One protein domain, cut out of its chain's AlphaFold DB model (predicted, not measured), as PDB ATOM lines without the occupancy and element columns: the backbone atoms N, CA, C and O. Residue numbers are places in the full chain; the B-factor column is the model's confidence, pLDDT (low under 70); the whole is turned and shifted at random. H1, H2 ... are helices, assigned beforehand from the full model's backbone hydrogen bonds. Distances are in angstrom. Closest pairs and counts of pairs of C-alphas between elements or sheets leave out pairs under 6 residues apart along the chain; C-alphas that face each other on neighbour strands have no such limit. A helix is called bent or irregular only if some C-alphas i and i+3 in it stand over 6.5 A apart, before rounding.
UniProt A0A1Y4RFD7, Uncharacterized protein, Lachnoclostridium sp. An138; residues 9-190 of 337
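AT A GLANCE: This is residues 9 to 190 of the 337 residues of an uncharacterized protein of Lachnoclostridium sp. An138 (UniProt A0A1Y4RFD7). Helices H1 to H7 fold back and forth, mostly aligned, with H3 near the middle and H2, H4, H6 and H7 around it. The bent helix H8 packs on the outside, arm H8a on H6 and arm H8b on H7, while residues 160 to 165 stick out in a free loop. The printed part has 182 residues with eight named helices, H1 to H8 in chain order, and no named strand: the class is all helix. It is compact, with a radius of gyration of the C-alphas of 16.0 A, and spans 51 by 33 by 32 A.

IN THESE COORDINATES: Find C-alpha 168 at (-33.657, 12.625, -34.087), where H8, residues 168 to 190, begins. By its hydrogen bonds it was assigned as one helix, but it is bent: C-alphas 176 and 179 are 6.7 A apart. Its arms are H8a, residues 168 to 176, and H8b, residues 179 to 190, 16.9 A long. Then find H1, residues 9 to 23, 21.5 A, from C-alpha 9 at (-25.105, 50.864, -10.640); H2, 27 to 39; H3, 44 to 55; H4, 65 to 81, 24.0 A; H5, 85 to 96; H6, 109 to 124, 22.3 A; and H7, 142 to 150.

HOW THE PARTS SIT: H8a touches H6, residues 110 to 115 alone, closest at the C-alphas of Thr 111 and Ala 173, 4.2 A. H8b touches H7, closest at C-alphas 142 and 184, 6.2 A. Look next at the hairpin of H3 and H4: C-alphas 51 and 68, the closest, are 4.0 A apart. H1, H2 and H3 form an up-and-down bundle, each running against the one before. In each helix or arm, every O i to N i+4 pair is within hydrogen-bond range.

THE WHOLE: The farthest C-alphas, of Pro 9 and Lys 104, are 52.6 A apart. The printed part has no cut; the links H5 to H6, H6 to H7 and H7 to H8 are long. Confidence is under 70 at 47 residues, among them 124 to 142.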
ATOM      1  N   PRO A   9     -25.779  52.082 -11.085       88.44
ATOM      2  CA  PRO A   9     -25.105  50.864 -10.640       88.44
ATOM      3  C   PRO A   9     -25.883  49.589 -11.003       88.44
ATOM      4  O   PRO A   9     -25.262  48.569 -11.300       88.44
ATOM      5  N   GLU A  10     -27.213  49.660 -11.054       91.31
ATOM      6  CA  GLU A  10     -28.107  48.571 -11.456       91.31
ATOM      7  C   GLU A  10     -27.922  48.217 -12.937       91.31
ATOM      8  O   GLU A  10     -27.767  47.046 -13.275       91.31
ATOM      9  N   LYS A  11     -27.822  49.225 -13.817       89.38
ATOM     10  CA  LYS A  11     -27.545  49.033 -15.252       89.38
ATOM     11  C   LYS A  11     -26.178  48.375 -15.474       89.38
ATOM     12  O   LYS A  11     -26.041  47.445 -16.269       89.38
ATOM     13  N   LYS A  12     -25.159  48.791 -14.716       88.31
ATOM     14  CA  LYS A  12     -23.827  48.169 -14.766       88.31
ATOM     15  C   LYS A  12     -23.840  46.716 -14.274       88.31
ATOM     16  O   LYS A  12     -23.154  45.865 -14.845       88.31
ATOM     17  N   ALA A  13     -24.588  46.425 -13.209       91.25
ATOM     18  CA  ALA A  13     -24.748  45.067 -12.691       91.25
ATOM     19  C   ALA A  13     -25.475  44.161 -13.698       91.25
ATOM     20  O   ALA A  13     -25.013  43.046 -13.947       91.25
ATOM     21  N   TYR A  14     -26.527  44.677 -14.341       92.94
ATOM     22  CA  TYR A  14     -27.254  44.021 -15.427       92.94
ATOM     23  C   TYR A  14     -26.331  43.583 -16.563       92.94
ATOM     24  O   TYR A  14     -26.258  42.396 -16.873       92.94
ATOM     25  N   TRP A  15     -25.540  44.498 -17.126       89.38
ATOM     26  CA  TRP A  15     -24.646  44.153 -18.234       89.38
ATOM     27  C   TRP A  15     -23.528  43.184 -17.842       89.38
ATOM     28  O   TRP A  15     -23.107  42.354 -18.651       89.38
ATOM     29  N   LYS A  16     -23.065  43.237 -16.587       90.44
ATOM     30  CA  LYS A  16     -22.114  42.253 -16.055       90.44
ATOM     31  C   LYS A  16     -22.739  40.856 -15.976       90.44
ATOM     32  O   LYS A  16     -22.084  39.893 -16.373       90.44
ATOM     33  N   ALA A  17     -23.970  40.748 -15.473       92.69
ATOM     34  CA  ALA A  17     -24.704  39.485 -15.400       92.69
ATOM     35  C   ALA A  17     -24.986  38.933 -16.805       92.69
ATOM     36  O   ALA A  17     -24.690  37.770 -17.078       92.69
ATOM     37  N   PHE A  18     -25.419  39.796 -17.726       91.00
ATOM     38  CA  PHE A  18     -25.678  39.438 -19.118       91.00
ATOM     39  C   PHE A  18     -24.428  38.890 -19.810       91.00
ATOM     40  O   PHE A  18     -24.449  37.802 -20.378       91.00
ATOM     41  N   GLY A  19     -23.289  39.576 -19.674       87.69
ATOM     42  CA  GLY A  19     -22.019  39.101 -20.221       87.69
ATOM     43  C   GLY A  19     -21.517  37.791 -19.595       87.69
ATOM     44  O   GLY A  19     -20.800  37.042 -20.256       87.69
ATOM     45  N   ALA A  20     -21.865  37.496 -18.338       89.56
ATOM     46  CA  ALA A  20     -21.541  36.219 -17.701       89.56
ATOM     47  C   ALA A  20     -22.436  35.081 -18.217       89.56
ATOM     48  O   ALA A  20     -21.926  34.003 -18.521       89.56
ATOM     49  N   MET A  21     -23.737  35.345 -18.372       90.44
ATOM     50  CA  MET A  21     -24.701  34.414 -18.957       90.44
ATOM     51  C   MET A  21     -24.325  34.049 -20.392       90.44
ATOM     52  O   MET A  21     -24.213  32.869 -20.691       90.44
ATOM     53  N   MET A  22     -24.006  35.038 -21.231       86.44
ATOM     54  CA  MET A  22     -23.581  34.829 -22.621       86.44
ATOM     55  C   MET A  22     -22.331  33.953 -22.772       86.44
ATOM     56  O   MET A  22     -22.168  33.285 -23.779       86.44
ATOM     57  N   LYS A  23     -21.413  33.971 -21.798       84.81
ATOM     58  CA  LYS A  23     -20.177  33.168 -21.852       84.81
ATOM     59  C   LYS A  23     -20.376  31.723 -21.416       84.81
ATOM     60  O   LYS A  23     -19.527  30.880 -21.698       84.81
ATOM     61  N   LYS A  24     -21.389  31.479 -20.588       85.31
ATOM     62  CA  LYS A  24     -21.646  30.176 -19.981       85.31
ATOM     63  C   LYS A  24     -23.109  30.110 -19.529       85.31
ATOM     64  O   LYS A  24     -23.367  30.235 -18.323       85.31
ATOM     65  N   PRO A  25     -24.064  29.915 -20.450       86.12
ATOM     66  CA  PRO A  25     -25.467  29.770 -20.086       86.12
ATOM     67  C   PRO A  25     -25.633  28.550 -19.177       86.12
ATOM     68  O   PRO A  25     -25.121  27.474 -19.471       86.12
ATOM     69  N   ASN A  26     -26.234  28.730 -18.004       87.75
ATOM     70  CA  ASN A  26     -26.570  27.663 -17.064       87.75
ATOM     71  C   ASN A  26     -27.527  28.207 -15.986       87.75
ATOM     72  O   ASN A  26     -27.799  29.404 -15.931       87.75
ATOM     73  N   ALA A  27     -28.007  27.335 -15.097       89.12
ATOM     74  CA  ALA A  27     -28.953  27.712 -14.045       89.12
ATOM     75  C   ALA A  27     -28.446  28.830 -13.106       89.12
ATOM     76  O   ALA A  27     -29.227  29.688 -12.706       89.12
ATOM     77  N   GLU A  28     -27.152  28.849 -12.766       92.94
ATOM     78  CA  GLU A  28     -26.560  29.867 -11.885       92.94
ATOM     79  C   GLU A  28     -26.509  31.233 -12.579       92.94
ATOM     80  O   GLU A  28     -26.926  32.242 -12.009       92.94
ATOM     81  N   THR A  29     -26.040  31.271 -13.830       93.38
ATOM     82  CA  THR A  29     -25.970  32.525 -14.590       93.38
ATOM     83  C   THR A  29     -27.357  33.055 -14.956       93.38
ATOM     84  O   THR A  29     -27.528  34.271 -14.999       93.38
ATOM     85  N   PHE A  30     -28.356  32.182 -15.126       93.69
ATOM     86  CA  PHE A  30     -29.758  32.569 -15.336       93.69
ATOM     87  C   PHE A  30     -30.367  33.179 -14.076       93.69
ATOM     88  O   PHE A  30     -30.975  34.241 -14.153       93.69
ATOM     89  N   ALA A  31     -30.145  32.577 -12.903       94.38
ATOM     90  CA  ALA A  31     -30.625  33.137 -11.640       94.38
ATOM     91  C   ALA A  31     -30.033  34.533 -11.371       94.38
ATOM     92  O   ALA A  31     -30.761  35.465 -11.025       94.38
ATOM     93  N   ALA A  32     -28.724  34.699 -11.596       95.44
ATOM     94  CA  ALA A  32     -28.058  35.994 -11.475       95.44
ATOM     95  C   ALA A  32     -28.571  37.017 -12.506       95.44
ATOM     96  O   ALA A  32     -28.718  38.199 -12.190       95.44
ATOM     97  N   MET A  33     -28.855  36.572 -13.735       95.38
ATOM     98  CA  MET A  33     -29.450  37.422 -14.764       95.38
ATOM     99  C   MET A  33     -30.861  37.862 -14.377       95.38
ATOM    100  O   MET A  33     -31.178  39.040 -14.495       95.38
ATOM    101  N   GLU A  34     -31.695  36.952 -13.880       94.56
ATOM    102  CA  GLU A  34     -33.065  37.248 -13.474       94.56
ATOM    103  C   GLU A  34     -33.113  38.278 -12.337       94.56
ATOM    104  O   GLU A  34     -33.891  39.232 -12.399       94.56
ATOM    105  N   GLU A  35     -32.242  38.148 -11.332       95.25
ATOM    106  CA  GLU A  35     -32.096  39.155 -10.276       95.25
ATOM    107  C   GLU A  35     -31.699  40.520 -10.858       95.25
ATOM    108  O   GLU A  35     -32.302  41.546 -10.529       95.25
ATOM    109  N   ALA A  36     -30.741  40.535 -11.785       94.94
ATOM    110  CA  ALA A  36     -30.284  41.765 -12.412       94.94
ATOM    111  C   ALA A  36     -31.353  42.407 -13.318       94.94
ATOM    112  O   ALA A  36     -31.484  43.630 -13.326       94.94
ATOM    113  N   CYS A  37     -32.165  41.616 -14.028       93.94
ATOM    114  CA  CYS A  37     -33.308  42.108 -14.803       93.94
ATOM    115  C   CYS A  37     -34.400  42.713 -13.909       93.94
ATOM    116  O   CYS A  37     -35.057  43.679 -14.292       93.94
ATOM    117  N   ARG A  38     -34.624  42.166 -12.707       93.44
ATOM    118  CA  ARG A  38     -35.566  42.754 -11.737       93.44
ATOM    119  C   ARG A  38     -35.054  44.091 -11.199       93.44
ATOM    120  O   ARG A  38     -35.849  45.010 -11.014       93.44
ATOM    121  N   ALA A  39     -33.743  44.202 -10.975       93.25
ATOM    122  CA  ALA A  39     -33.093  45.435 -10.530       93.25
ATOM    123  C   ALA A  39     -32.999  46.504 -11.636       93.25
ATOM    124  O   ALA A  39     -32.992  47.696 -11.333       93.25
ATOM    125  N   TRP A  40     -32.963  46.094 -12.908       92.44
ATOM    126  CA  TRP A  40     -32.969  46.973 -14.078       92.44
ATOM    127  C   TRP A  40     -34.167  46.656 -14.998       92.44
ATOM    128  O   TRP A  40     -34.018  45.906 -15.964       92.44
ATOM    129  N   PRO A  41     -35.365  47.224 -14.734       83.25
ATOM    130  CA  PRO A  41     -36.618  46.828 -15.395       83.25
ATOM    131  C   PRO A  41     -36.705  47.084 -16.907       83.25
ATOM    132  O   PRO A  41     -37.635  46.597 -17.545       83.25
ATOM    133  N   GLU A  42     -35.776  47.860 -17.470       86.88
ATOM    134  CA  GLU A  42     -35.626  48.097 -18.916       86.88
ATOM    135  C   GLU A  42     -34.741  47.034 -19.596       86.88
ATOM    136  O   GLU A  42     -34.606  47.011 -20.818       86.88
ATOM    137  N   GLY A  43     -34.125  46.143 -18.814       87.62
ATOM    138  CA  GLY A  43     -33.211  45.098 -19.258       87.62
ATOM    139  C   GLY A  43     -33.904  43.903 -19.906       87.62
ATOM    140  O   GLY A  43     -33.919  42.804 -19.354       87.62
ATOM    141  N   TRP A  44     -34.493  44.105 -21.081       91.69
ATOM    142  CA  TRP A  44     -35.239  43.065 -21.791       91.69
ATOM    143  C   TRP A  44     -34.350  41.985 -22.428       91.69
ATOM    144  O   TRP A  44     -34.813  40.857 -22.595       91.69
ATOM    145  N   GLN A  45     -33.083  42.281 -22.747       91.50
ATOM    146  CA  GLN A  45     -32.170  41.339 -23.416       91.50
ATOM    147  C   GLN A  45     -31.930  40.076 -22.585       91.50
ATOM    148  O   GLN A  45     -31.877  38.979 -23.136       91.50
ATOM    149  N   GLY A  46     -31.800  40.218 -21.263       92.94
ATOM    150  CA  GLY A  46     -31.615  39.086 -20.361       92.94
ATOM    151  C   GLY A  46     -32.812  38.146 -20.379       92.94
ATOM    152  O   GLY A  46     -32.643  36.943 -20.559       92.94
ATOM    153  N   TYR A  47     -34.023  38.698 -20.263       96.00
ATOM    154  CA  TYR A  47     -35.250  37.907 -20.371       96.00
ATOM    155  C   TYR A  47     -35.403  37.262 -21.749       96.00
ATOM    156  O   TYR A  47     -35.769  36.093 -21.822       96.00
ATOM    157  N   LEU A  48     -35.076  37.984 -22.824       94.62
ATOM    158  CA  LEU A  48     -35.125  37.439 -24.177       94.62
ATOM    159  C   LEU A  48     -34.168  36.253 -24.340       94.62
ATOM    160  O   LEU A  48     -34.589  35.201 -24.807       94.62
ATOM    161  N   PHE A  49     -32.904  36.390 -23.931       93.62
ATOM    162  CA  PHE A  49     -31.932  35.302 -24.052       93.62
ATOM    163  C   PHE A  49     -32.365  34.070 -23.257       93.62
ATOM    164  O   PHE A  49     -32.297  32.959 -23.771       93.62
ATOM    165  N   MET A  50     -32.837  34.261 -22.019       95.25
ATOM    166  CA  MET A  50     -33.325  33.152 -21.194       95.25
ATOM    167  C   MET A  50     -34.514  32.445 -21.848       95.25
ATOM    168  O   MET A  50     -34.526  31.219 -21.891       95.25
ATOM    169  N   ALA A  51     -35.473  33.200 -22.395       95.75
ATOM    170  CA  ALA A  51     -36.618  32.636 -23.101       95.75
ATOM    171  C   ALA A  51     -36.176  31.764 -24.285       95.75
ATOM    172  O   ALA A  51     -36.476  30.572 -24.335       95.75
ATOM    173  N   LEU A  52     -35.347  32.335 -25.163       94.19
ATOM    174  CA  LEU A  52     -34.847  31.654 -26.354       94.19
ATOM    175  C   LEU A  52     -33.988  30.438 -26.010       94.19
ATOM    176  O   LEU A  52     -34.075  29.418 -26.684       94.19
ATOM    177  N   ALA A  53     -33.191  30.506 -24.943       93.44
ATOM    178  CA  ALA A  53     -32.383  29.384 -24.487       93.44
ATOM    179  C   ALA A  53     -33.230  28.178 -24.055       93.44
ATOM    180  O   ALA A  53     -32.823  27.043 -24.300       93.44
ATOM    181  N   TYR A  54     -34.401  28.407 -23.454       93.69
ATOM    182  CA  TYR A  54     -35.363  27.342 -23.163       93.69
ATOM    183  C   TYR A  54     -36.051  26.816 -24.426       93.69
ATOM    184  O   TYR A  54     -36.268  25.609 -24.541       93.69
ATOM    185  N   ASP A  55     -36.336  27.689 -25.391       91.62
ATOM    186  CA  ASP A  55     -36.959  27.305 -26.659       91.62
ATOM    187  C   ASP A  55     -36.047  26.505 -27.584       91.62
ATOM    188  O   ASP A  55     -36.548  25.740 -28.405       91.62
ATOM    189  N   VAL A  56     -34.727  26.668 -27.471       90.69
ATOM    190  CA  VAL A  56     -33.756  25.945 -28.308       90.69
ATOM    191  C   VAL A  56     -32.858  24.989 -27.529       90.69
ATOM    192  O   VAL A  56     -31.941  24.414 -28.106       90.69
ATOM    193  N   ALA A  57     -33.114  24.782 -26.235       88.44
ATOM    194  CA  ALA A  57     -32.295  23.942 -25.358       88.44
ATOM    195  C   ALA A  57     -30.795  24.308 -25.390       88.44
ATOM    196  O   ALA A  57     -29.934  23.460 -25.629       88.44
ATOM    197  N   CYS A  58     -30.489  25.591 -25.195       87.00
ATOM    198  CA  CYS A  58     -29.145  26.151 -25.329       87.00
ATOM    199  C   CYS A  58     -28.217  25.724 -24.179       87.00
ATOM    200  O   CYS A  58     -28.532  25.940 -23.012       87.00
ATOM    201  N   ALA A  59     -27.030  25.198 -24.495       78.06
ATOM    202  CA  ALA A  59     -25.889  25.055 -23.576       78.06
ATOM    203  C   ALA A  59     -26.249  24.495 -22.177       78.06
ATOM    204  O   ALA A  59     -25.938  25.087 -21.143       78.06
ATOM    205  N   LYS A  60     -26.877  23.310 -22.135       80.56
ATOM    206  CA  LYS A  60     -27.334  22.601 -20.913       80.56
ATOM    207  C   LYS A  60     -28.579  23.173 -20.230       80.56
ATOM    208  O   LYS A  60     -28.996  22.636 -19.203       80.56
ATOM    209  N   ILE A  61     -29.191  24.214 -20.780       88.25
ATOM    210  CA  ILE A  61     -30.557  24.602 -20.425       88.25
ATOM    211  C   ILE A  61     -31.508  23.626 -21.127       88.25
ATOM    212  O   ILE A  61     -31.412  23.482 -22.343       88.25
ATOM    213  N   PRO A  62     -32.386  22.907 -20.405       87.62
ATOM    214  CA  PRO A  62     -33.266  21.922 -21.027       87.62
ATOM    215  C   PRO A  62     -34.289  22.597 -21.941       87.62
ATOM    216  O   PRO A  62     -34.670  23.742 -21.704       87.62
ATOM    217  N   PHE A  63     -34.779  21.859 -22.940       89.06
ATOM    218  CA  PHE A  63     -35.947  22.285 -23.707       89.06
ATOM    219  C   PHE A  63     -37.162  22.391 -22.770       89.06
ATOM    220  O   PHE A  63     -37.605  21.379 -22.223       89.06
ATOM    221  N   ASP A  64     -37.666  23.605 -22.551       91.25
ATOM    222  CA  ASP A  64     -38.795  23.881 -21.649       91.25
ATOM    223  C   ASP A  64     -39.564  25.123 -22.142       91.25
ATOM    224  O   ASP A  64     -39.410  26.221 -21.598       91.25
ATOM    225  N   PRO A  65     -40.366  24.987 -23.214       84.12
ATOM    226  CA  PRO A  65     -41.048  26.119 -23.843       84.12
ATOM    227  C   PRO A  65     -42.097  26.778 -22.932       84.12
ATOM    228  O   PRO A  65     -42.467  27.926 -23.160       84.12
ATOM    229  N   GLU A  66     -42.563  26.109 -21.870       91.00
ATOM    230  CA  GLU A  66     -43.437  26.735 -20.869       91.00
ATOM    231  C   GLU A  66     -42.669  27.771 -20.038       91.00
ATOM    232  O   GLU A  66     -43.140  28.897 -19.845       91.00
ATOM    233  N   LYS A  67     -41.446  27.432 -19.603       93.06
ATOM    234  CA  LYS A  67     -40.541  28.423 -19.003       93.06
ATOM    235  C   LYS A  67     -40.107  29.478 -20.013       93.06
ATOM    236  O   LYS A  67     -40.064  30.656 -19.658       93.06
ATOM    237  N   GLY A  68     -39.846  29.081 -21.261       93.56
ATOM    238  CA  GLY A  68     -39.584  29.999 -22.374       93.56
ATOM    239  C   GLY A  68     -40.676  31.067 -22.498       93.56
ATOM    240  O   GLY A  68     -40.398  32.263 -22.417       93.56
ATOM    241  N   ALA A  69     -41.942  30.646 -22.552       93.19
ATOM    242  CA  ALA A  69     -43.104  31.530 -22.637       93.19
ATOM    243  C   ALA A  69     -43.219  32.504 -21.448       93.19
ATOM    244  O   ALA A  69     -43.553  33.680 -21.635       93.19
ATOM    245  N   ALA A  70     -42.906  32.053 -20.228       96.12
ATOM    246  CA  ALA A  70     -42.887  32.922 -19.052       96.12
ATOM    247  C   ALA A  70     -41.837  34.041 -19.181       96.12
ATOM    248  O   ALA A  70     -42.143  35.209 -18.918       96.12
ATOM    249  N   TYR A  71     -40.627  33.719 -19.644       96.50
ATOM    250  CA  TYR A  71     -39.584  34.720 -19.877       96.50
ATOM    251  C   TYR A  71     -39.875  35.611 -21.091       96.50
ATOM    252  O   TYR A  71     -39.592  36.808 -21.035       96.50
ATOM    253  N   HIS A  72     -40.522  35.099 -22.141       95.75
ATOM    254  CA  HIS A  72     -40.988  35.916 -23.263       95.75
ATOM    255  C   HIS A  72     -41.960  37.009 -22.822       95.75
ATOM    256  O   HIS A  72     -41.825  38.162 -23.238       95.75
ATOM    257  N   LYS A  73     -42.902  36.688 -21.926       95.62
ATOM    258  CA  LYS A  73     -43.808  37.686 -21.346       95.62
ATOM    259  C   LYS A  73     -43.032  38.797 -20.631       95.62
ATOM    260  O   LYS A  73     -43.287  39.976 -20.872       95.62
ATOM    261  N   LEU A  74     -42.051  38.427 -19.808       96.44
ATOM    262  CA  LEU A  74     -41.204  39.383 -19.087       96.44
ATOM    263  C   LEU A  74     -40.353  40.236 -20.037       96.44
ATOM    264  O   LEU A  74     -40.233  41.443 -19.835       96.44
ATOM    265  N   ALA A  75     -39.813  39.640 -21.101       95.25
ATOM    266  CA  ALA A  75     -39.064  40.356 -22.127       95.25
ATOM    267  C   ALA A  75     -39.941  41.400 -22.831       95.25
ATOM    268  O   ALA A  75     -39.529  42.553 -22.936       95.25
ATOM    269  N   LYS A  76     -41.165  41.043 -23.246       94.81
ATOM    270  CA  LYS A  76     -42.121  41.987 -23.856       94.81
ATOM    271  C   LYS A  76     -42.470  43.140 -22.914       94.81
ATOM    272  O   LYS A  76     -42.471  44.299 -23.326       94.81
ATOM    273  N   GLU A  77     -42.738  42.841 -21.643       95.06
ATOM    274  CA  GLU A  77     -43.041  43.857 -20.630       95.06
ATOM    275  C   GLU A  77     -41.861  44.813 -20.396       95.06
ATOM    276  O   GLU A  77     -42.052  46.032 -20.359       95.06
ATOM    277  N   ALA A  78     -40.642  44.280 -20.268       93.38
ATOM    278  CA  ALA A  78     -39.422  45.068 -20.112       93.38
ATOM    279  C   ALA A  78     -39.106  45.898 -21.369       93.38
ATOM    280  O   ALA A  78     -38.775  47.077 -21.261       93.38
ATOM    281  N   GLY A  79     -39.278  45.326 -22.565       90.56
ATOM    282  CA  GLY A  79     -39.044  46.021 -23.831       90.56
ATOM    283  C   GLY A  79     -40.023  47.164 -24.059       90.56
ATOM    284  O   GLY A  79     -39.613  48.241 -24.483       90.56
ATOM    285  N   LYS A  80     -41.294  46.990 -23.674       91.62
ATOM    286  CA  LYS A  80     -42.284  48.075 -23.686       91.62
ATOM    287  C   LYS A  80     -41.891  49.216 -22.745       91.62
ATOM    288  O   LYS A  80     -42.033  50.376 -23.116       91.62
ATOM    289  N   LYS A  81     -41.387  48.907 -21.543       90.31
ATOM    290  CA  LYS A  81     -40.881  49.928 -20.602       90.31
ATOM    291  C   LYS A  81     -39.665  50.665 -21.158       90.31
ATOM    292  O   LYS A  81     -39.567  51.872 -20.980       90.31
ATOM    293  N   ALA A  82     -38.788  49.946 -21.853       86.81
ATOM    294  CA  ALA A  82     -37.616  50.504 -22.512       86.81
ATOM    295  C   ALA A  82     -37.937  51.269 -23.815       86.81
ATOM    296  O   ALA A  82     -37.033  51.877 -24.382       86.81
ATOM    297  N   GLY A  83     -39.180  51.218 -24.317       87.12
ATOM    298  CA  GLY A  83     -39.540  51.782 -25.623       87.12
ATOM    299  C   GLY A  83     -38.796  51.115 -26.786       87.12
ATOM    300  O   GLY A  83     -38.354  51.796 -27.703       87.12
ATOM    301  N   SER A  84     -38.575  49.797 -26.715       84.62
ATOM    302  CA  SER A  84     -37.777  49.069 -27.705       84.62
ATOM    303  C   SER A  84     -38.603  48.666 -28.930       84.62
ATOM    304  O   SER A  84     -39.247  47.617 -28.932       84.62
ATOM    305  N   ASP A  85     -38.503  49.456 -30.000       80.75
ATOM    306  CA  ASP A  85     -39.062  49.106 -31.316       80.75
ATOM    307  C   ASP A  85     -38.405  47.844 -31.892       80.75
ATOM    308  O   ASP A  85     -39.058  47.031 -32.543       80.75
ATOM    309  N   TRP A  86     -37.120  47.636 -31.580       81.25
ATOM    310  CA  TRP A  86     -36.376  46.433 -31.956       81.25
ATOM    311  C   TRP A  86     -37.074  45.161 -31.471       81.25
ATOM    312  O   TRP A  86     -37.287  44.232 -32.244       81.25
ATOM    313  N   LEU A  87     -37.469  45.127 -30.194       85.38
ATOM    314  CA  LEU A  87     -38.103  43.944 -29.621       85.38
ATOM    315  C   LEU A  87     -39.516  43.721 -30.180       85.38
ATOM    316  O   LEU A  87     -39.958  42.578 -30.263       85.38
ATOM    317  N   GLY A  88     -40.206  44.796 -30.575       82.38
ATOM    318  CA  GLY A  88     -41.477  44.718 -31.295       82.38
ATOM    319  C   GLY A  88     -41.325  43.958 -32.611       82.38
ATOM    320  O   GLY A  88     -41.951  42.914 -32.778       82.38
ATOM    321  N   VAL A  89     -40.406  44.408 -33.470       78.19
ATOM    322  CA  VAL A  89     -40.110  43.755 -34.761       78.19
ATOM    323  C   VAL A  89     -39.600  42.324 -34.556       78.19
ATOM    324  O   VAL A  89     -39.953  41.420 -35.311       78.19
ATOM    325  N   PHE A  90     -38.819  42.072 -33.499       84.75
ATOM    326  CA  PHE A  90     -38.390  40.716 -33.162       84.75
ATOM    327  C   PHE A  90     -39.571  39.790 -32.917       84.75
ATOM    328  O   PHE A  90     -39.610  38.708 -33.497       84.75
ATOM    329  N   TYR A  91     -40.522  40.190 -32.071       86.25
ATOM    330  CA  TYR A  91     -41.663  39.340 -31.759       86.25
ATOM    331  C   TYR A  91     -42.657  39.233 -32.905       86.25
ATOM    332  O   TYR A  91     -43.190  38.147 -33.086       86.25
ATOM    333  N   GLU A  92     -42.844  40.283 -33.708       77.31
ATOM    334  CA  GLU A  92     -43.581  40.175 -34.970       77.31
ATOM    335  C   GLU A  92     -42.973  39.053 -35.818       77.31
ATOM    336  O   GLU A  92     -43.638  38.066 -36.100       77.31
ATOM    337  N   CYS A  93     -41.668  39.084 -36.093       74.12
ATOM    338  CA  CYS A  93     -41.046  38.035 -36.898       74.12
ATOM    339  C   CYS A  93     -41.015  36.666 -36.200       74.12
ATOM    340  O   CYS A  93     -41.254  35.653 -36.846       74.12
ATOM    341  N   TYR A  94     -40.702  36.588 -34.907       80.19
ATOM    342  CA  TYR A  94     -40.557  35.324 -34.174       80.19
ATOM    343  C   TYR A  94     -41.895  34.594 -33.999       80.19
ATOM    344  O   TYR A  94     -41.953  33.365 -34.104       80.19
ATOM    345  N   GLU A  95     -42.971  35.350 -33.762       76.69
ATOM    346  CA  GLU A  95     -44.331  34.835 -33.588       76.69
ATOM    347  C   GLU A  95     -45.097  34.680 -34.901       76.69
ATOM    348  O   GLU A  95     -46.080  33.949 -34.892       76.69
ATOM    349  N   GLU A  96     -44.651  35.299 -36.002       65.44
ATOM    350  CA  GLU A  96     -45.170  35.079 -37.365       65.44
ATOM    351  C   GLU A  96     -44.348  34.059 -38.172       65.44
ATOM    352  O   GLU A  96     -44.850  33.455 -39.112       65.44
ATOM    353  N   SER A  97     -43.087  33.781 -37.820       58.97
ATOM    354  CA  SER A  97     -42.270  32.718 -38.457       58.97
ATOM    355  C   SER A  97     -42.698  31.314 -38.002       58.97
ATOM    356  O   SER A  97     -41.923  30.358 -37.955       58.97
ATOM    357  N   ALA A  98     -43.946  31.203 -37.578       41.06
ATOM    358  CA  ALA A  98     -44.401  30.346 -36.515       41.06
ATOM    359  C   ALA A  98     -45.433  29.323 -36.966       41.06
ATOM    360  O   ALA A  98     -45.561  28.303 -36.276       41.06
ATOM    361  N   GLY A  99     -46.090  29.554 -38.099       45.22
ATOM    362  CA  GLY A  99     -46.895  28.573 -38.818       45.22
ATOM    363  C   GLY A  99     -46.133  27.746 -39.869       45.22
ATOM    364  O   GLY A  99     -46.629  26.706 -40.289       45.22
ATOM    365  N   ASN A 100     -44.906  28.116 -40.256       47.50
ATOM    366  CA  ASN A 100     -44.592  28.080 -41.699       47.50
ATOM    367  C   ASN A 100     -43.501  27.099 -42.121       47.50
ATOM    368  O   ASN A 100     -42.645  27.418 -42.932       47.50
ATOM    369  N   PHE A 101     -43.467  25.893 -41.566       51.41
ATOM    370  CA  PHE A 101     -42.523  24.886 -42.066       51.41
ATOM    371  C   PHE A 101     -43.074  23.465 -42.028       51.41
ATOM    372  O   PHE A 101     -42.365  22.517 -41.666       51.41
ATOM    373  N   ARG A 102     -44.363  23.315 -42.339       42.75
ATOM    374  CA  ARG A 102     -45.000  22.003 -42.390       42.75
ATOM    375  C   ARG A 102     -44.761  21.345 -43.745       42.75
ATOM    376  O   ARG A 102     -45.267  21.792 -44.767       42.75
ATOM    377  N   LEU A 103     -44.085  20.202 -43.711       43.16
ATOM    378  CA  LEU A 103     -44.450  19.069 -44.558       43.16
ATOM    379  C   LEU A 103     -45.115  18.015 -43.672       43.16
ATOM    380  O   LEU A 103     -44.918  18.018 -42.458       43.16
ATOM    381  N   LYS A 104     -45.958  17.186 -44.302       38.12
ATOM    382  CA  LYS A 104     -46.864  16.190 -43.705       38.12
ATOM    383  C   LYS A 104     -46.300  15.563 -42.419       38.12
ATOM    384  O   LYS A 104     -45.459  14.682 -42.512       38.12
ATOM    385  N   GLU A 105     -46.865  15.965 -41.277       41.16
ATOM    386  CA  GLU A 105     -46.688  15.409 -39.917       41.16
ATOM    387  C   GLU A 105     -45.658  16.160 -39.038       41.16
ATOM    388  O   GLU A 105     -44.458  15.915 -39.076       41.16
ATOM    389  N   ASP A 106     -46.181  17.108 -38.243       51.66
ATOM    390  CA  ASP A 106     -45.550  17.953 -37.208       51.66
ATOM    391  C   ASP A 106     -44.176  17.490 -36.671       51.66
ATOM    392  O   ASP A 106     -44.052  16.786 -35.667       51.66
ATOM    393  N   TYR A 107     -43.120  17.971 -37.322       61.56
ATOM    394  CA  TYR A 107     -41.732  17.724 -36.953       61.56
ATOM    395  C   TYR A 107     -41.332  18.549 -35.710       61.56
ATOM    396  O   TYR A 107     -41.469  19.769 -35.696       61.56
ATOM    397  N   TYR A 108     -40.864  17.855 -34.671       70.88
ATOM    398  CA  TYR A 108     -40.160  18.307 -33.458       70.88
ATOM    399  C   TYR A 108     -40.273  19.804 -33.051       70.88
ATOM    400  O   TYR A 108     -39.664  20.672 -33.685       70.88
ATOM    401  N   PRO A 109     -40.929  20.128 -31.912       78.38
ATOM    402  CA  PRO A 109     -41.051  21.500 -31.396       78.38
ATOM    403  C   PRO A 109     -39.727  22.275 -31.273       78.38
ATOM    404  O   PRO A 109     -39.686  23.470 -31.558       78.38
ATOM    405  N   LEU A 110     -38.633  21.592 -30.918       80.31
ATOM    406  CA  LEU A 110     -37.291  22.176 -30.874       80.31
ATOM    407  C   LEU A 110     -36.860  22.721 -32.247       80.31
ATOM    408  O   LEU A 110     -36.433  23.868 -32.365       80.31
ATOM    409  N   THR A 111     -37.000  21.914 -33.300       78.50
ATOM    410  CA  THR A 111     -36.643  22.295 -34.673       78.50
ATOM    411  C   THR A 111     -37.467  23.492 -35.140       78.50
ATOM    412  O   THR A 111     -36.926  24.423 -35.737       78.50
ATOM    413  N   LYS A 112     -38.765  23.515 -34.814       78.31
ATOM    414  CA  LYS A 112     -39.645  24.657 -35.090       78.31
ATOM    415  C   LYS A 112     -39.125  25.944 -34.438       78.31
ATOM    416  O   LYS A 112     -39.039  26.973 -35.107       78.31
ATOM    417  N   ASN A 113     -38.742  25.885 -33.165       83.12
ATOM    418  CA  ASN A 113     -38.223  27.039 -32.435       83.12
ATOM    419  C   ASN A 113     -36.862  27.522 -32.956       83.12
ATOM    420  O   ASN A 113     -36.646  28.729 -33.050       83.12
ATOM    421  N   VAL A 114     -35.976  26.612 -33.375       83.25
ATOM    422  CA  VAL A 114     -34.708  26.968 -34.036       83.25
ATOM    423  C   VAL A 114     -34.955  27.733 -35.339       83.25
ATOM    424  O   VAL A 114     -34.314  28.755 -35.584       83.25
ATOM    425  N   ARG A 115     -35.911  27.287 -36.164       78.19
ATOM    426  CA  ARG A 115     -36.252  27.979 -37.417       78.19
ATOM    427  C   ARG A 115     -36.866  29.358 -37.161       78.19
ATOM    428  O   ARG A 115     -36.441  30.324 -37.791       78.19
ATOM    429  N   ARG A 116     -37.799  29.470 -36.202       80.88
ATOM    430  CA  ARG A 116     -38.371  30.757 -35.751       80.88
ATOM    431  C   ARG A 116     -37.282  31.726 -35.308       80.88
ATOM    432  O   ARG A 116     -37.259  32.873 -35.745       80.88
ATOM    433  N   LEU A 117     -36.363  31.243 -34.472       86.12
ATOM    434  CA  LEU A 117     -35.232  32.016 -33.975       86.12
ATOM    435  C   LEU A 117     -34.360  32.521 -35.126       86.12
ATOM    436  O   LEU A 117     -34.044  33.706 -35.178       86.12
ATOM    437  N   GLY A 118     -33.985  31.638 -36.052       81.19
ATOM    438  CA  GLY A 118     -33.136  31.995 -37.183       81.19
ATOM    439  C   GLY A 118     -33.789  32.982 -38.156       81.19
ATOM    440  O   GLY A 118     -33.127  33.911 -38.618       81.19
ATOM    441  N   ALA A 119     -35.087  32.837 -38.438       76.75
ATOM    442  CA  ALA A 119     -35.832  33.788 -39.263       76.75
ATOM    443  C   ALA A 119     -35.946  35.158 -38.575       76.75
ATOM    444  O   ALA A 119     -35.593  36.176 -39.169       76.75
ATOM    445  N   ALA A 120     -36.342  35.184 -37.297       80.38
ATOM    446  CA  ALA A 120     -36.426  36.415 -36.517       80.38
ATOM    447  C   ALA A 120     -35.069  37.117 -36.401       80.38
ATOM    448  O   ALA A 120     -35.009  38.337 -36.548       80.38
ATOM    449  N   MET A 121     -33.983  36.357 -36.208       81.50
ATOM    450  CA  MET A 121     -32.616  36.871 -36.275       81.50
ATOM    451  C   MET A 121     -32.393  37.592 -37.602       81.50
ATOM    452  O   MET A 121     -32.052  38.763 -37.572       81.50
ATOM    453  N   LEU A 122     -32.603  36.944 -38.752       74.50
ATOM    454  CA  LEU A 122     -32.324  37.557 -40.057       74.50
ATOM    455  C   LEU A 122     -33.113  38.854 -40.261       74.50
ATOM    456  O   LEU A 122     -32.506  39.884 -40.536       74.50
ATOM    457  N   PHE A 123     -34.425  38.841 -40.028       70.88
ATOM    458  CA  PHE A 123     -35.275  40.030 -40.160       70.88
ATOM    459  C   PHE A 123     -34.871  41.199 -39.253       70.88
ATOM    460  O   PHE A 123     -35.027  42.363 -39.617       70.88
ATOM    461  N   ASN A 124     -34.359  40.899 -38.060       67.81
ATOM    462  CA  ASN A 124     -34.005  41.918 -37.072       67.81
ATOM    463  C   ASN A 124     -32.533  42.320 -37.119       67.81
ATOM    464  O   ASN A 124     -32.139  43.294 -36.473       67.81
ATOM    465  N   TYR A 125     -31.729  41.586 -37.879       60.62
ATOM    466  CA  TYR A 125     -30.311  41.822 -38.029       60.62
ATOM    467  C   TYR A 125     -30.048  42.748 -39.217       60.62
ATOM    468  O   TYR A 125     -30.015  42.319 -40.369       60.62
ATOM    469  N   SER A 126     -29.840  44.032 -38.917       55.06
ATOM    470  CA  SER A 126     -29.319  45.030 -39.854       55.06
ATOM    471  C   SER A 126     -27.992  45.568 -39.323       55.06
ATOM    472  O   SER A 126     -27.885  45.900 -38.140       55.06
ATOM    473  N   GLU A 127     -26.978  45.636 -40.189       47.84
ATOM    474  CA  GLU A 127     -25.620  46.082 -39.848       47.84
ATOM    475  C   GLU A 127     -25.582  47.514 -39.298       47.84
ATOM    476  O   GLU A 127     -24.758  47.802 -38.429       47.84
ATOM    477  N   ASP A 128     -26.502  48.366 -39.754       43.66
ATOM    478  CA  ASP A 128     -26.414  49.816 -39.579       43.66
ATOM    479  C   ASP A 128     -27.399  50.393 -38.548       43.66
ATOM    480  O   ASP A 128     -27.292  51.567 -38.194       43.66
ATOM    481  N   GLU A 129     -28.362  49.606 -38.048       48.22
ATOM    482  CA  GLU A 129     -29.540  50.201 -37.388       48.22
ATOM    483  C   GLU A 129     -30.045  49.496 -36.124       48.22
ATOM    484  O   GLU A 129     -30.645  50.142 -35.262       48.22
ATOM    485  N   LYS A 130     -29.858  48.179 -35.985       53.47
ATOM    486  CA  LYS A 130     -30.654  47.379 -35.041       53.47
ATOM    487  C   LYS A 130     -29.779  46.411 -34.258       53.47
ATOM    488  O   LYS A 130     -29.475  45.325 -34.743       53.47
ATOM    489  N   HIS A 131     -29.400  46.816 -33.040       61.09
ATOM    490  CA  HIS A 131     -28.605  45.984 -32.138       61.09
ATOM    491  C   HIS A 131     -29.380  45.500 -30.906       61.09
ATOM    492  O   HIS A 131     -29.996  46.300 -30.200       61.09
ATOM    493  N   VAL A 132     -29.288  44.204 -30.599       62.31
ATOM    494  CA  VAL A 132     -29.722  43.607 -29.325       62.31
ATOM    495  C   VAL A 132     -28.892  44.186 -28.178       62.31
ATOM    496  O   VAL A 132     -29.423  44.555 -27.126       62.31
ATOM    497  N   VAL A 133     -27.578  44.303 -28.390       58.94
ATOM    498  CA  VAL A 133     -26.613  44.798 -27.406       58.94
ATOM    499  C   VAL A 133     -26.129  46.184 -27.818       58.94
ATOM    500  O   VAL A 133     -25.209  46.332 -28.617       58.94
ATOM    501  N   THR A 134     -26.742  47.221 -27.253       52.09
ATOM    502  CA  THR A 134     -26.437  48.618 -27.600       52.09
ATOM    503  C   THR A 134     -25.353  49.263 -26.736       52.09
ATOM    504  O   THR A 134     -24.833  50.302 -27.129       52.09
ATOM    505  N   ASP A 135     -24.992  48.690 -25.577       50.03
ATOM    506  CA  ASP A 135     -24.200  49.434 -24.579       50.03
ATOM    507  C   ASP A 135     -23.198  48.597 -23.760       50.03
ATOM    508  O   ASP A 135     -23.091  48.728 -22.541       50.03
ATOM    509  N   VAL A 136     -22.427  47.721 -24.414       44.72
ATOM    510  CA  VAL A 136     -21.274  47.062 -23.776       44.72
ATOM    511  C   VAL A 136     -20.133  46.905 -24.773       44.72
ATOM    512  O   VAL A 136     -20.336  46.625 -25.948       44.72
ATOM    513  N   ALA A 137     -18.903  46.942 -24.263       39.97
ATOM    514  CA  ALA A 137     -17.680  46.473 -24.918       39.97
ATOM    515  C   ALA A 137     -17.710  44.996 -25.412       39.97
ATOM    516  O   ALA A 137     -16.681  44.472 -25.839       39.97
ATOM    517  N   LEU A 138     -18.864  44.321 -25.375       41.00
ATOM    518  CA  LEU A 138     -19.153  43.123 -26.153       41.00
ATOM    519  C   LEU A 138     -19.580  43.582 -27.542       41.00
ATOM    520  O   LEU A 138     -20.749  43.802 -27.836       41.00
ATOM    521  N   LYS A 139     -18.569  43.786 -28.384       47.66
ATOM    522  CA  LYS A 139     -18.767  44.009 -29.806       47.66
ATOM    523  C   LYS A 139     -19.566  42.837 -30.375       47.66
ATOM    524  O   LYS A 139     -19.021  41.739 -30.442       47.66
ATOM    525  N   LYS A 140     -20.754  43.199 -30.870       61.19
ATOM    526  CA  LYS A 140     -21.585  42.558 -31.893       61.19
ATOM    527  C   LYS A 140     -22.617  41.536 -31.370       61.19
ATOM    528  O   LYS A 140     -22.345  40.614 -30.610       61.19
ATOM    529  N   ASP A 141     -23.839  41.732 -31.850       65.62
ATOM    530  CA  ASP A 141     -24.996  40.840 -31.737       65.62
ATOM    531  C   ASP A 141     -24.759  39.432 -32.300       65.62
ATOM    532  O   ASP A 141     -25.513  38.511 -32.004       65.62
ATOM    533  N   ASP A 142     -23.712  39.236 -33.105       68.00
ATOM    534  CA  ASP A 142     -23.320  37.914 -33.598       68.00
ATOM    535  C   ASP A 142     -23.085  36.934 -32.442       68.00
ATOM    536  O   ASP A 142     -23.512  35.793 -32.537       68.00
ATOM    537  N   ALA A 143     -22.467  37.372 -31.340       75.50
ATOM    538  CA  ALA A 143     -22.211  36.532 -30.176       75.50
ATOM    539  C   ALA A 143     -23.515  36.087 -29.496       75.50
ATOM    540  O   ALA A 143     -23.605  34.945 -29.056       75.50
ATOM    541  N   PHE A 144     -24.526  36.963 -29.460       82.19
ATOM    542  CA  PHE A 144     -25.863  36.645 -28.953       82.19
ATOM    543  C   PHE A 144     -26.493  35.498 -29.743       82.19
ATOM    544  O   PHE A 144     -26.850  34.462 -29.181       82.19
ATOM    545  N   TRP A 145     -26.577  35.665 -31.062       83.69
ATOM    546  CA  TRP A 145     -27.222  34.694 -31.941       83.69
ATOM    547  C   TRP A 145     -26.423  33.402 -32.082       83.69
ATOM    548  O   TRP A 145     -26.993  32.312 -32.117       83.69
ATOM    549  N   LYS A 146     -25.095  33.519 -32.138       79.50
ATOM    550  CA  LYS A 146     -24.185  32.386 -32.280       79.50
ATOM    551  C   LYS A 146     -24.267  31.459 -31.078       79.50
ATOM    552  O   LYS A 146     -24.311  30.255 -31.288       79.50
ATOM    553  N   GLU A 147     -24.323  32.003 -29.864       84.94
ATOM    554  CA  GLU A 147     -24.454  31.192 -28.650       84.94
ATOM    555  C   GLU A 147     -25.747  30.362 -28.680       84.94
ATOM    556  O   GLU A 147     -25.702  29.150 -28.488       84.94
ATOM    557  N   LEU A 148     -26.882  30.988 -29.017       88.50
ATOM    558  CA  LEU A 148     -28.178  30.305 -29.082       88.50
ATOM    559  C   LEU A 148     -28.221  29.215 -30.162       88.50
ATOM    560  O   LEU A 148     -28.736  28.129 -29.917       88.50
ATOM    561  N   LEU A 149     -27.704  29.505 -31.360       85.06
ATOM    562  CA  LEU A 149     -27.811  28.597 -32.503       85.06
ATOM    563  C   LEU A 149     -26.763  27.478 -32.479       85.06
ATOM    564  O   LEU A 149     -27.098  26.351 -32.827       85.06
ATOM    565  N   ILE A 150     -25.515  27.749 -32.071       81.44
ATOM    566  CA  ILE A 150     -24.464  26.715 -32.004       81.44
ATOM    567  C   ILE A 150     -24.769  25.681 -30.928       81.44
ATOM    568  O   ILE A 150     -24.505  24.501 -31.139       81.44
ATOM    569  N   HIS A 151     -25.322  26.118 -29.800       81.12
ATOM    570  CA  HIS A 151     -25.621  25.236 -28.679       81.12
ATOM    571  C   HIS A 151     -27.077  24.755 -28.666       81.12
ATOM    572  O   HIS A 151     -27.527  24.210 -27.653       81.12
ATOM    573  N   ALA A 152     -27.816  24.944 -29.765       82.38
ATOM    574  CA  ALA A 152     -29.178  24.450 -29.894       82.38
ATOM    575  C   ALA A 152     -29.214  22.920 -29.736       82.38
ATOM    576  O   ALA A 152     -28.414  22.190 -30.315       82.38
ATOM    577  N   GLY A 153     -30.132  22.418 -28.913       75.81
ATOM    578  CA  GLY A 153     -30.282  20.988 -28.643       75.81
ATOM    579  C   GLY A 153     -29.256  20.388 -27.672       75.81
ATOM    580  O   GLY A 153     -29.466  19.262 -27.222       75.81
ATOM    581  N   GLU A 154     -28.197  21.102 -27.263       79.12
ATOM    582  CA  GLU A 154     -27.210  20.585 -26.294       79.12
ATOM    583  C   GLU A 154     -27.789  20.367 -24.888       79.12
ATOM    584  O   GLU A 154     -27.239  19.617 -24.079       79.12
ATOM    585  N   GLY A 155     -28.903  21.028 -24.578       64.44
ATOM    586  CA  GLY A 155     -29.675  20.832 -23.358       64.44
ATOM    587  C   GLY A 155     -30.480  19.537 -23.298       64.44
ATOM    588  O   GLY A 155     -31.002  19.208 -22.231       64.44
ATOM    589  N   ILE A 156     -30.585  18.788 -24.400       71.44
ATOM    590  CA  ILE A 156     -31.275  17.497 -24.425       71.44
ATOM    591  C   ILE A 156     -30.311  16.398 -23.947       71.44
ATOM    592  O   ILE A 156     -29.259  16.195 -24.558       71.44
ATOM    593  N   PRO A 157     -30.636  15.656 -22.868       60.59
ATOM    594  CA  PRO A 157     -29.761  14.611 -22.355       60.59
ATOM    595  C   PRO A 157     -29.511  13.521 -23.402       60.59
ATOM    596  O   PRO A 157     -30.393  12.722 -23.721       60.59
ATOM    597  N   THR A 158     -28.275  13.418 -23.883       57.91
ATOM    598  CA  THR A 158     -27.817  12.248 -24.629       57.91
ATOM    599  C   THR A 158     -27.574  11.136 -23.611       57.91
ATOM    600  O   THR A 158     -26.557  11.090 -22.919       57.91
ATOM    601  N   LYS A 159     -28.563  10.263 -23.393       45.53
ATOM    602  CA  LYS A 159     -28.383   9.147 -22.456       45.53
ATOM    603  C   LYS A 159     -27.197   8.290 -22.899       45.53
ATOM    604  O   LYS A 159     -27.212   7.710 -23.983       45.53
ATOM    605  N   GLY A 160     -26.216   8.150 -22.012       51.88
ATOM    606  CA  GLY A 160     -25.196   7.120 -22.125       51.88
ATOM    607  C   GLY A 160     -25.833   5.731 -22.197       51.88
ATOM    608  O   GLY A 160     -26.678   5.381 -21.373       51.88
ATOM    609  N   GLY A 161     -25.398   4.936 -23.174       43.44
ATOM    610  CA  GLY A 161     -25.341   3.482 -23.030       43.44
ATOM    611  C   GLY A 161     -26.298   2.613 -23.847       43.44
ATOM    612  O   GLY A 161     -26.088   1.407 -23.819       43.44
ATOM    613  N   LEU A 162     -27.286   3.134 -24.590       39.03
ATOM    614  CA  LEU A 162     -28.143   2.258 -25.425       39.03
ATOM    615  C   LEU A 162     -28.414   2.721 -26.866       39.03
ATOM    616  O   LEU A 162     -28.872   1.913 -27.666       39.03
ATOM    617  N   PHE A 163     -28.086   3.964 -27.225       37.78
ATOM    618  CA  PHE A 163     -28.153   4.443 -28.609       37.78
ATOM    619  C   PHE A 163     -26.833   5.122 -28.981       37.78
ATOM    620  O   PHE A 163     -26.316   5.950 -28.234       37.78
ATOM    621  N   SER A 164     -26.268   4.744 -30.127       49.28
ATOM    622  CA  SER A 164     -24.984   5.231 -30.651       49.28
ATOM    623  C   SER A 164     -25.086   6.567 -31.405       49.28
ATOM    624  O   SER A 164     -24.106   6.991 -32.012       49.28
ATOM    625  N   SER A 165     -26.257   7.213 -31.411       58.81
ATOM    626  CA  SER A 165     -26.561   8.414 -32.201       58.81
ATOM    627  C   SER A 165     -27.354   9.447 -31.398       58.81
ATOM    628  O   SER A 165     -28.067   9.101 -30.454       58.81
ATOM    629  N   LEU A 166     -27.234  10.720 -31.790       66.12
ATOM    630  CA  LEU A 166     -28.045  11.819 -31.259       66.12
ATOM    631  C   LEU A 166     -29.551  11.536 -31.452       66.12
ATOM    632  O   LEU A 166     -29.917  10.903 -32.448       66.12
ATOM    633  N   PRO A 167     -30.419  12.004 -30.534       74.56
ATOM    634  CA  PRO A 167     -31.865  12.016 -30.740       74.56
ATOM    635  C   PRO A 167     -32.250  12.682 -32.071       74.56
ATOM    636  O   PRO A 167     -31.616  13.653 -32.485       74.56
ATOM    637  N   ALA A 168     -33.266  12.151 -32.756       74.81
ATOM    638  CA  ALA A 168     -33.657  12.625 -34.087       74.81
ATOM    639  C   ALA A 168     -34.091  14.103 -34.086       74.81
ATOM    640  O   ALA A 168     -33.747  14.835 -35.003       74.81
ATOM    641  N   ASP A 169     -34.753  14.562 -33.026       73.25
ATOM    642  CA  ASP A 169     -35.119  15.968 -32.826       73.25
ATOM    643  C   ASP A 169     -33.900  16.896 -32.730       73.25
ATOM    644  O   ASP A 169     -33.898  17.970 -33.327       73.25
ATOM    645  N   VAL A 170     -32.841  16.469 -32.038       75.94
ATOM    646  CA  VAL A 170     -31.569  17.205 -31.934       75.94
ATOM    647  C   VAL A 170     -30.833  17.218 -33.272       75.94
ATOM    648  O   VAL A 170     -30.313  18.256 -33.674       75.94
ATOM    649  N   VAL A 171     -30.792  16.085 -33.981       74.75
ATOM    650  CA  VAL A 171     -30.185  16.007 -35.321       74.75
ATOM    651  C   VAL A 171     -30.876  16.980 -36.272       74.75
ATOM    652  O   VAL A 171     -30.212  17.755 -36.955       74.75
ATOM    653  N   GLU A 172     -32.204  16.988 -36.266       74.44
ATOM    654  CA  GLU A 172     -33.001  17.856 -37.127       74.44
ATOM    655  C   GLU A 172     -32.897  19.324 -36.705       74.44
ATOM    656  O   GLU A 172     -32.711  20.201 -37.544       74.44
ATOM    657  N   ALA A 173     -32.914  19.628 -35.408       77.19
ATOM    658  CA  ALA A 173     -32.646  20.979 -34.921       77.19
ATOM    659  C   ALA A 173     -31.272  21.498 -35.380       77.19
ATOM    660  O   ALA A 173     -31.190  22.613 -35.891       77.19
ATOM    661  N   ASN A 174     -30.219  20.681 -35.285       76.06
ATOM    662  CA  ASN A 174     -28.871  21.048 -35.730       76.06
ATOM    663  C   ASN A 174     -28.794  21.280 -37.236       76.06
ATOM    664  O   ASN A 174     -28.192  22.259 -37.677       76.06
ATOM    665  N   HIS A 175     -29.427  20.410 -38.021       74.62
ATOM    666  CA  HIS A 175     -29.587  20.618 -39.451       74.62
ATOM    667  C   HIS A 175     -30.233  21.987 -39.707       74.62
ATOM    668  O   HIS A 175     -29.663  22.821 -40.404       74.62
ATOM    669  N   HIS A 176     -31.369  22.290 -39.085       75.94
ATOM    670  CA  HIS A 176     -32.060  23.557 -39.322       75.94
ATOM    671  C   HIS A 176     -31.367  24.795 -38.739       75.94
ATOM    672  O   HIS A 176     -31.596  25.892 -39.241       75.94
ATOM    673  N   ALA A 177     -30.496  24.641 -37.740       78.19
ATOM    674  CA  ALA A 177     -29.638  25.713 -37.239       78.19
ATOM    675  C   ALA A 177     -28.466  26.015 -38.191       78.19
ATOM    676  O   ALA A 177     -28.018  27.160 -38.281       78.19
ATOM    677  N   GLU A 178     -27.961  25.003 -38.908       76.31
ATOM    678  CA  GLU A 178     -26.740  25.082 -39.719       76.31
ATOM    679  C   GLU A 178     -26.722  26.256 -40.718       76.31
ATOM    680  O   GLU A 178     -25.710  26.971 -40.746       76.31
ATOM    681  N   PRO A 179     -27.784  26.513 -41.510       73.88
ATOM    682  CA  PRO A 179     -27.816  27.648 -42.422       73.88
ATOM    683  C   PRO A 179     -27.550  28.967 -41.682       73.88
ATOM    684  O   PRO A 179     -26.632  29.702 -42.049       73.88
ATOM    685  N   PHE A 180     -28.264  29.225 -40.582       79.44
ATOM    686  CA  PHE A 180     -28.151  30.450 -39.780       79.44
ATOM    687  C   PHE A 180     -26.763  30.615 -39.151       79.44
ATOM    688  O   PHE A 180     -26.182  31.702 -39.201       79.44
ATOM    689  N   ILE A 181     -26.183  29.528 -38.631       78.25
ATOM    690  CA  ILE A 181     -24.812  29.512 -38.098       78.25
ATOM    691  C   ILE A 181     -23.804  29.889 -39.191       78.25
ATOM    692  O   ILE A 181     -22.851  30.629 -38.935       78.25
ATOM    693  N   ARG A 182     -23.993  29.388 -40.417       74.62
ATOM    694  CA  ARG A 182     -23.127  29.722 -41.556       74.62
ATOM    695  C   ARG A 182     -23.206  31.204 -41.900       74.62
ATOM    696  O   ARG A 182     -22.153  31.823 -42.003       74.62
ATOM    697  N   TYR A 183     -24.402  31.786 -41.965       75.12
ATOM    698  CA  TYR A 183     -24.551  33.231 -42.174       75.12
ATOM    699  C   TYR A 183     -23.867  34.056 -41.093       75.12
ATOM    700  O   TYR A 183     -23.122  34.975 -41.422       75.12
ATOM    701  N   LEU A 184     -24.044  33.703 -39.818       75.62
ATOM    702  CA  LEU A 184     -23.358  34.393 -38.726       75.62
ATOM    703  C   LEU A 184     -21.836  34.302 -38.872       75.62
ATOM    704  O   LEU A 184     -21.147  35.309 -38.738       75.62
ATOM    705  N   ASN A 185     -21.295  33.123 -39.193       73.31
ATOM    706  CA  ASN A 185     -19.859  32.961 -39.417       73.31
ATOM    707  C   ASN A 185     -19.363  33.792 -40.612       73.31
ATOM    708  O   ASN A 185     -18.331  34.454 -40.505       73.31
ATOM    709  N   ASP A 186     -20.091  33.797 -41.728       67.44
ATOM    710  CA  ASP A 186     -19.739  34.580 -42.915       67.44
ATOM    711  C   ASP A 186     -19.819  36.087 -42.641       67.44
ATOM    712  O   ASP A 186     -18.938  36.844 -43.050       67.44
ATOM    713  N   TYR A 187     -20.823  36.521 -41.881       65.38
ATOM    714  CA  TYR A 187     -20.958  37.902 -41.441       65.38
ATOM    715  C   TYR A 187     -19.809  38.326 -40.519       65.38
ATOM    716  O   TYR A 187     -19.238  39.398 -40.701       65.38
ATOM    717  N   VAL A 188     -19.402  37.497 -39.553       64.00
ATOM    718  CA  VAL A 188     -18.236  37.786 -38.692       64.00
ATOM    719  C   VAL A 188     -16.959  37.935 -39.516       64.00
ATOM    720  O   VAL A 188     -16.110  38.783 -39.218       64.00
ATOM    721  N   ASN A 189     -16.870  37.165 -40.596       60.56
ATOM    722  CA  ASN A 189     -15.766  37.153 -41.541       60.56
ATOM    723  C   ASN A 189     -15.779  38.319 -42.552       60.56
ATOM    724  O   ASN A 189     -14.839  38.441 -43.333       60.56
ATOM    725  N   LYS A 190     -16.756  39.236 -42.526       56.78
ATOM    726  CA  LYS A 190     -16.785  40.432 -43.402       56.78
ATOM    727  C   LYS A 190     -15.627  41.416 -43.183       56.78
ATOM    728  O   LYS A 190     -15.398  42.302 -43.995       56.78
TER     729      LYS A 190